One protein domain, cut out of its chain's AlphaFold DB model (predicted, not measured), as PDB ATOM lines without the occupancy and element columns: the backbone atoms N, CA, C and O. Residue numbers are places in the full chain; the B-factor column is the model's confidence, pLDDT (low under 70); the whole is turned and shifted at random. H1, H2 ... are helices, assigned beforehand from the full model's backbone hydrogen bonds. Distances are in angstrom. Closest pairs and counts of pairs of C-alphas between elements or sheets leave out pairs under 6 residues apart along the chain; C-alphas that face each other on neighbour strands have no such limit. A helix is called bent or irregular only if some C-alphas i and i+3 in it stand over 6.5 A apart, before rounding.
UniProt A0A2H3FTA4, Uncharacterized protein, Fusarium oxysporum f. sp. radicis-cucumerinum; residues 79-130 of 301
ATOM      1  N   HIS A  79     248.134 273.246 169.173       93.62
ATOM      2  CA  HIS A  79     249.118 274.314 169.386       93.62
ATOM      3  C   HIS A  79     249.256 274.719 170.862       93.62
ATOM      4  O   HIS A  79     250.344 275.097 171.287       93.62
ATOM      5  N   LEU A  80     248.166 274.661 171.637       90.88
ATOM      6  CA  LEU A  80     248.187 274.950 173.071       90.88
ATOM      7  C   LEU A  80     248.812 273.788 173.846       90.88
ATOM      8  O   LEU A  80     249.653 274.036 174.698       90.88
ATOM      9  N   GLU A  81     248.456 272.547 173.513       91.69
ATOM     10  CA  GLU A  81     249.067 271.346 174.100       91.69
ATOM     11  C   GLU A  81     250.588 271.350 173.891       91.69
ATOM     12  O   GLU A  81     251.347 271.323 174.855       91.69
ATOM     13  N   ALA A  82     251.040 271.580 172.654       93.44
ATOM     14  CA  ALA A  82     252.463 271.688 172.339       93.44
ATOM     15  C   ALA A  82     253.177 272.844 173.068       93.44
ATOM     16  O   ALA A  82     254.379 272.767 173.326       93.44
ATOM     17  N   LEU A  83     252.476 273.943 173.373       92.25
ATOM     18  CA  LEU A  83     253.035 275.035 174.173       92.25
ATOM     19  C   LEU A  83     253.190 274.623 175.642       92.25
ATOM     20  O   LEU A  83     254.229 274.912 176.235       92.25
ATOM     21  N   LEU A  84     252.186 273.957 176.220       92.00
ATOM     22  CA  LEU A  84     252.240 273.470 177.600       92.00
ATOM     23  C   LEU A  84     253.336 272.417 177.773       92.00
ATOM     24  O   LEU A  84     254.139 272.548 178.691       92.00
ATOM     25  N   ASP A  85     253.467 271.482 176.830       91.88
ATOM     26  CA  ASP A  85     254.550 270.493 176.833       91.88
ATOM     27  C   ASP A  85     255.925 271.170 176.862       91.88
ATOM     28  O   ASP A  85     256.805 270.789 177.631       91.88
ATOM     29  N   LYS A  86     256.126 272.231 176.069       91.81
ATOM     30  CA  LYS A  86     257.385 272.994 176.082       91.81
ATOM     31  C   LYS A  86     257.646 273.664 177.430       91.81
ATOM     32  O   LYS A  86     258.796 273.704 177.867       91.81
ATOM     33  N   ILE A  87     256.608 274.190 178.082       92.38
ATOM     34  CA  ILE A  87     256.716 274.788 179.420       92.38
ATOM     35  C   ILE A  87     257.090 273.712 180.449       92.38
ATOM     36  O   ILE A  87     257.998 273.929 181.254       92.38
ATOM     37  N   ASP A  88     256.458 272.541 180.391       92.69
ATOM     38  CA  ASP A  88     256.716 271.430 181.309       92.69
ATOM     39  C   ASP A  88     258.127 270.857 181.128       92.69
ATOM     40  O   ASP A  88     258.847 270.658 182.112       92.69
ATOM     41  N   LEU A  89     258.579 270.687 179.883       92.50
ATOM     42  CA  LEU A  89     259.955 270.299 179.569       92.50
ATOM     43  C   LEU A  89     260.957 271.318 180.125       92.50
ATOM     44  O   LEU A  89     261.890 270.934 180.831       92.50
ATOM     45  N   ALA A  90     260.744 272.614 179.879       90.88
ATOM     46  CA  ALA A  90     261.634 273.664 180.370       90.88
ATOM     47  C   ALA A  90     261.665 273.731 181.907       90.88
ATOM     48  O   ALA A  90     262.742 273.828 182.497       90.88
ATOM     49  N   SER A  91     260.508 273.624 182.567       91.69
ATOM     50  CA  SER A  91     260.413 273.620 184.035       91.69
ATOM     51  C   SER A  91     261.073 272.391 184.668       91.69
ATOM     52  O   SER A  91     261.655 272.489 185.748       91.69
ATOM     53  N   SER A  92     261.068 271.262 183.956       91.62
ATOM     54  CA  SER A  92     261.775 270.032 184.331       91.62
ATOM     55  C   SER A  92     263.283 270.093 184.042       91.62
ATOM     56  O   SER A  92     264.008 269.138 184.324       91.62
ATOM     57  N   GLY A  93     263.772 271.203 183.480       91.12
ATOM     58  CA  GLY A  93     265.170 271.390 183.111       91.12
ATOM     59  C   GLY A  93     265.577 270.613 181.860       91.12
ATOM     60  O   GLY A  93     266.742 270.276 181.712       91.12
ATOM     61  N   ILE A  94     264.652 270.292 180.961       92.88
ATOM     62  CA  ILE A  94     264.945 269.533 179.741       92.88
ATOM     63  C   ILE A  94     265.272 270.500 178.601       92.88
ATOM     64  O   ILE A  94     264.477 271.378 178.277       92.88
ATOM     65  N   GLY A  95     266.448 270.343 177.990       92.88
ATOM     66  CA  GLY A  95     266.876 271.105 176.811       92.88
ATOM     67  C   GLY A  95     267.049 272.611 177.036       92.88
ATOM     68  O   GLY A  95     266.964 273.384 176.086       92.88
ATOM     69  N   ILE A  96     267.265 273.047 178.279       92.69
ATOM     70  CA  ILE A  96     267.331 274.470 178.647       92.69
ATOM     71  C   ILE A  96     268.687 275.128 178.350       92.69
ATOM     72  O   ILE A  96     268.768 276.358 178.346       92.69
ATOM     73  N   LEU A  97     269.731 274.334 178.089       93.88
ATOM     74  CA  LEU A  97     271.081 274.789 177.748       93.88
ATOM     75  C   LEU A  97     271.473 274.353 176.329       93.88
ATOM     76  O   LEU A  97     271.086 273.273 175.891       93.88
ATOM     77  N   PRO A  98     272.274 275.138 175.602       94.19
ATOM     78  CA  PRO A  98     272.761 274.729 174.295       94.19
ATOM     79  C   PRO A  98     273.923 273.744 174.431       94.19
ATOM     80  O   PRO A  98     274.842 273.948 175.234       94.19
ATOM     81  N   SER A  99     273.924 272.674 173.633       92.62
ATOM     82  CA  SER A  99     274.986 271.652 173.663       92.62
ATOM     83  C   SER A  99     276.388 272.232 173.456       92.62
ATOM     84  O   SER A  99     277.356 271.730 174.035       92.62
ATOM     85  N   SER A 100     276.498 273.318 172.686       91.94
ATOM     86  CA  SER A 100     277.735 274.072 172.447       91.94
ATOM     87  C   SER A 100     278.377 274.594 173.742       91.94
ATOM     88  O   SER A 100     279.600 274.693 173.836       91.94
ATOM     89  N   GLN A 101     277.575 274.854 174.781       92.06
ATOM     90  CA  GLN A 101     278.020 275.400 176.064       92.06
ATOM     91  C   GLN A 101     278.327 274.336 177.126       92.06
ATOM     92  O   GLN A 101     278.714 274.686 178.240       92.06
ATOM     93  N   ARG A 102     278.250 273.034 176.812       90.69
ATOM     94  CA  ARG A 102     278.660 271.954 177.739       90.69
ATOM     95  C   ARG A 102     280.016 272.192 178.426       90.69
ATOM     96  O   ARG A 102     280.108 271.915 179.623       90.69
ATOM     97  N   PRO A 103     281.065 272.708 177.748       91.38
ATOM     98  CA  PRO A 103     282.341 272.990 178.400       91.38
ATOM     99  C   PRO A 103     282.250 274.017 179.536       91.38
ATOM    100  O   PRO A 103     282.967 273.861 180.518       91.38
ATOM    101  N   ILE A 104     281.358 275.010 179.433       91.25
ATOM    102  CA  ILE A 104     281.171 276.080 180.431       91.25
ATOM    103  C   ILE A 104     280.670 275.499 181.756       91.25
ATOM    104  O   ILE A 104     281.100 275.903 182.832       91.25
ATOM    105  N   TYR A 105     279.785 274.504 181.684       89.06
ATOM    106  CA  TYR A 105     279.120 273.942 182.858       89.06
ATOM    107  C   TYR A 105     279.813 272.700 183.434       89.06
ATOM    108  O   TYR A 105     279.288 272.076 184.356       89.06
ATOM    109  N   ARG A 106     280.988 272.313 182.923       85.44
ATOM    110  CA  ARG A 106     281.666 271.053 183.284       85.44
ATOM    111  C   ARG A 106     281.902 270.886 184.786       85.44
ATOM    112  O   ARG A 106     281.796 269.776 185.301       85.44
ATOM    113  N   ASP A 107     282.185 271.981 185.484       85.25
ATOM    114  CA  ASP A 107     282.554 271.939 186.901       85.25
ATOM    115  C   ASP A 107     281.348 271.981 187.853       85.25
ATOM    116  O   ASP A 107     281.482 271.706 189.055       85.25
ATOM    117  N   PHE A 108     280.152 272.256 187.324       86.62
ATOM    118  CA  PHE A 108     278.923 272.355 188.104       86.62
ATOM    119  C   PHE A 108     278.520 270.986 188.660       86.62
ATOM    120  O   PHE A 108     278.606 269.954 188.005       86.62
ATOM    121  N   LYS A 109     278.037 270.943 189.905       85.94
ATOM    122  CA  LYS A 109     277.707 269.670 190.573       85.94
ATOM    123  C   LYS A 109     276.678 268.835 189.793       85.94
ATOM    124  O   LYS A 109     276.783 267.612 189.775       85.94
ATOM    125  N   TRP A 110     275.705 269.488 189.161       82.06
ATOM    126  CA  TRP A 110     274.612 268.837 188.437       82.06
ATOM    127  C   TRP A 110     275.027 268.267 187.068       82.06
ATOM    128  O   TRP A 110     274.406 267.309 186.618       82.06
ATOM    129  N   THR A 111     276.111 268.748 186.441       81.81
ATOM    130  CA  THR A 111     276.636 268.166 185.185       81.81
ATOM    131  C   THR A 111     277.439 266.888 185.400       81.81
ATOM    132  O   THR A 111     277.690 266.154 184.444       81.81
ATOM    133  N   ARG A 112     277.817 266.580 186.648       80.25
ATOM    134  CA  ARG A 112     278.584 265.370 186.995       80.25
ATOM    135  C   ARG A 112     277.769 264.085 186.883       80.25
ATOM    136  O   ARG A 112     278.354 263.010 186.814       80.25
ATOM    137  N   GLN A 113     276.438 264.177 186.890       82.69
ATOM    138  CA  GLN A 113     275.561 263.028 186.677       82.69
ATOM    139  C   GLN A 113     275.254 262.880 185.178       82.69
ATOM    140  O   GLN A 113     274.576 263.749 184.629       82.69
ATOM    141  N   PRO A 114     275.695 261.795 184.508       79.25
ATOM    142  CA  PRO A 114     275.586 261.673 183.050       79.25
ATOM    143  C   PRO A 114     274.152 261.770 182.517       79.25
ATOM    144  O   PRO A 114     273.922 262.383 181.481       79.25
ATOM    145  N   ILE A 115     273.181 261.204 183.241       81.12
ATOM    146  CA  ILE A 115     271.769 261.200 182.832       81.12
ATOM    147  C   ILE A 115     271.203 262.625 182.848       81.12
ATOM    148  O   ILE A 115     270.713 263.100 181.827       81.12
ATOM    149  N   LEU A 116     271.333 263.335 183.972       77.38
ATOM    150  CA  LEU A 116     270.867 264.723 184.093       77.38
ATOM    151  C   LEU A 116     271.592 265.641 183.103       77.38
ATOM    152  O   LEU A 116     270.969 266.454 182.429       77.38
ATOM    153  N   SER A 117     272.905 265.454 182.958       79.56
ATOM    154  CA  SER A 117     273.744 266.212 182.030       79.56
ATOM    155  C   SER A 117     273.379 265.991 180.562       79.56
ATOM    156  O   SER A 117     273.671 266.838 179.731       79.56
ATOM    157  N   ASN A 118     272.737 264.887 180.188       84.50
ATOM    158  CA  ASN A 118     272.257 264.718 178.816       84.50
ATOM    159  C   ASN A 118     270.906 265.396 178.596       84.50
ATOM    160  O   ASN A 118     270.701 265.984 177.543       84.50
ATOM    161  N   ILE A 119     270.034 265.366 179.602       91.38
ATOM    162  CA  ILE A 119     268.676 265.912 179.537       91.38
ATOM    163  C   ILE A 119     268.679 267.449 179.493       91.38
ATOM    164  O   ILE A 119     267.835 268.043 178.833       91.38
ATOM    165  N   LEU A 120     269.640 268.099 180.156       91.75
ATOM    166  CA  LEU A 120     269.699 269.562 180.281       91.75
ATOM    167  C   LEU A 120     270.067 270.302 178.990       91.75
ATOM    168  O   LEU A 120     269.791 271.497 178.882       91.75
ATOM    169  N   PHE A 121     270.700 269.621 178.034       93.06
ATOM    170  CA  PHE A 121     271.267 270.256 176.848       93.06
ATOM    171  C   PHE A 121     270.511 269.863 175.579       93.06
ATOM    172  O   PHE A 121     270.109 268.712 175.427       93.06
ATOM    173  N   SER A 122     270.362 270.811 174.659       93.69
ATOM    174  CA  SER A 122     269.737 270.618 173.350       93.69
ATOM    175  C   SER A 122     270.497 271.390 172.273       93.69
ATOM    176  O   SER A 122     270.964 272.504 172.520       93.69
ATOM    177  N   ASP A 123     270.603 270.819 171.074       93.12
ATOM    178  CA  ASP A 123     271.187 271.499 169.909       93.12
ATOM    179  C   ASP A 123     270.259 272.604 169.377       93.12
ATOM    180  O   ASP A 123     270.725 273.602 168.832       93.12
ATOM    181  N   ASP A 124     268.953 272.483 169.624       91.69
ATOM    182  CA  ASP A 124     267.948 273.443 169.165       91.69
ATOM    183  C   ASP A 124     267.780 274.640 170.111       91.69
ATOM    184  O   ASP A 124     267.061 275.587 169.788       91.69
ATOM    185  N   ARG A 125     268.412 274.623 171.296       92.06
ATOM    186  CA  ARG A 125     268.187 275.651 172.327       92.06
ATOM    187  C   ARG A 125     268.578 277.044 171.846       92.06
ATOM    188  O   ARG A 125     267.872 277.999 172.168       92.06
ATOM    189  N   ASP A 126     269.653 277.173 171.075       90.50
ATOM    190  CA  ASP A 126     270.121 278.473 170.573       90.50
ATOM    191  C   ASP A 126     269.115 279.128 169.601       90.50
ATOM    192  O   ASP A 126     269.087 280.354 169.484       90.50
ATOM    193  N   ASN A 127     268.203 278.356 168.991       89.88
ATOM    194  CA  ASN A 127     267.131 278.891 168.139       89.88
ATOM    195  C   ASN A 127     266.089 279.706 168.927       89.88
ATOM    196  O   ASN A 127     265.347 280.489 168.338       89.88
ATOM    197  N   LEU A 128     266.013 279.524 170.250       86.31
ATOM    198  CA  LEU A 128     265.073 280.241 171.121       86.31
ATOM    199  C   LEU A 128     265.603 281.604 171.587       86.31
ATOM    200  O   LEU A 128     264.902 282.327 172.293       86.31
ATOM    201  N   GLY A 129     266.838 281.948 171.222       86.94
ATOM    202  CA  GLY A 129     267.534 283.136 171.693       86.94
ATOM    203  C   GLY A 129     268.697 282.788 172.611       86.94
ATOM    204  O   GLY A 129     269.046 281.623 172.817       86.94
ATOM    205  N   HIS A 130     269.319 283.824 173.167       88.69
ATOM    206  CA  HIS A 130     270.512 283.659 173.987       88.69
ATOM    207  C   HIS A 130     270.244 282.813 175.248       88.69
ATOM    208  O   HIS A 130     269.112 282.552 175.674       88.69
TER     209      HIS A 130
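AT A GLANCE: This is residues 79 to 130 of the 301 residues of an uncharacterized protein of Fusarium oxysporum f. sp. radicis-cucumerinum (UniProt A0A2H3FTA4). A helical arm, H1, leads into a wide loop of chain that swings out to the far end of the domain and folds back through two short helices, H2 and H3, which meet at a corner. A very short parallel pairing of residues 97 to 98 with residues 121 to 122 draws the two limbs of this loop together at its root, and a last small helix, H4, follows near the end of the printed part; residues 79 to 85 of H1 stick out from the rest. The printed part has 52 residues with four named helices, in the order H1, H2, H3, H4, and no named strand; the class is all helix. It is only just compact, close to loose, with a radius of gyration of the C-alphas of 11.8 A, and its outline is elongated, with spans of 37 by 20 by 12 A.

IN THESE COORDINATES: The printed part opens with H1, residues 79 to 91, the longest helix with 13 residues. It runs from C-alpha 79 at (249.118, 274.314, 169.386) to C-alpha 91 at (260.413, 273.620, 184.035), a length of 18.5 A from first to last C-alpha. Residues 92 to 108 follow, a stretch of 17 residues with no named element. H2 is residues 109 to 112 and begins with C-alpha 109 at (277.707, 269.670, 190.573); its first and last C-alphas are 5.7 A apart. After Gln 113 comes H3, residues 114 to 119, with 8.8 A from first to last C-alpha. H4, residues 125 to 128, spans 5.7 A from first to last C-alpha and ends with C-alpha 128 at (265.073, 280.241, 171.121). Two more residues, Gly 129 and His 130, complete the printed part. H1, H2, H3 and H4 are not bent.

HOW THE PARTS SIT: H1 touches no helix, and its residues 79 to 85 stand free, with no C-alpha 8 or more residues apart along the chain within 10 A. H1 is apart from H2, from H3 and from H4. The C-alphas of residues 92 to 108 lie 2 to 17 A from the mean of the C-alphas, and within this stretch residues 97 to 98 pair with residues 121 to 122, parallel, in a pairing too short to be a named strand. H2 and H3 only just touch, with 3 pairs of C-alphas within 8 A, and they touch only at the corner by their link. Their closest C-alphas are those of Thr 111 and Ser 117, 4.7 A apart, and their centres are 8.6 A apart. H4 touches no helix and is apart from H2 and from H3. In the backbones of H1 and H3, every O i to N i+4 pair is within hydrogen-bond range. H2 and H4, with 4 residues each, are too short for such a pair, and in each the one O i to N i+3 pair is within range.

THE WHOLE: The two C-alphas farthest apart are those of His 79 and Asp 107, 37.8 A, while the first and last printed C-alphas, those of His 79 and His 130, are 23.8 A apart. The printed part has no cut. The link from H1 to H2 is long, with 17 residues between them. The link from H2 to H3, of 1 residue, and the link from H3 to H4, of 5 residues, are tight. The mean pLDDT of the printed part is 89.4, and no printed residue is under 70. By element, the mean pLDDT is 92 in H1, 83 in H2, 82 in H3 and 90 in H4.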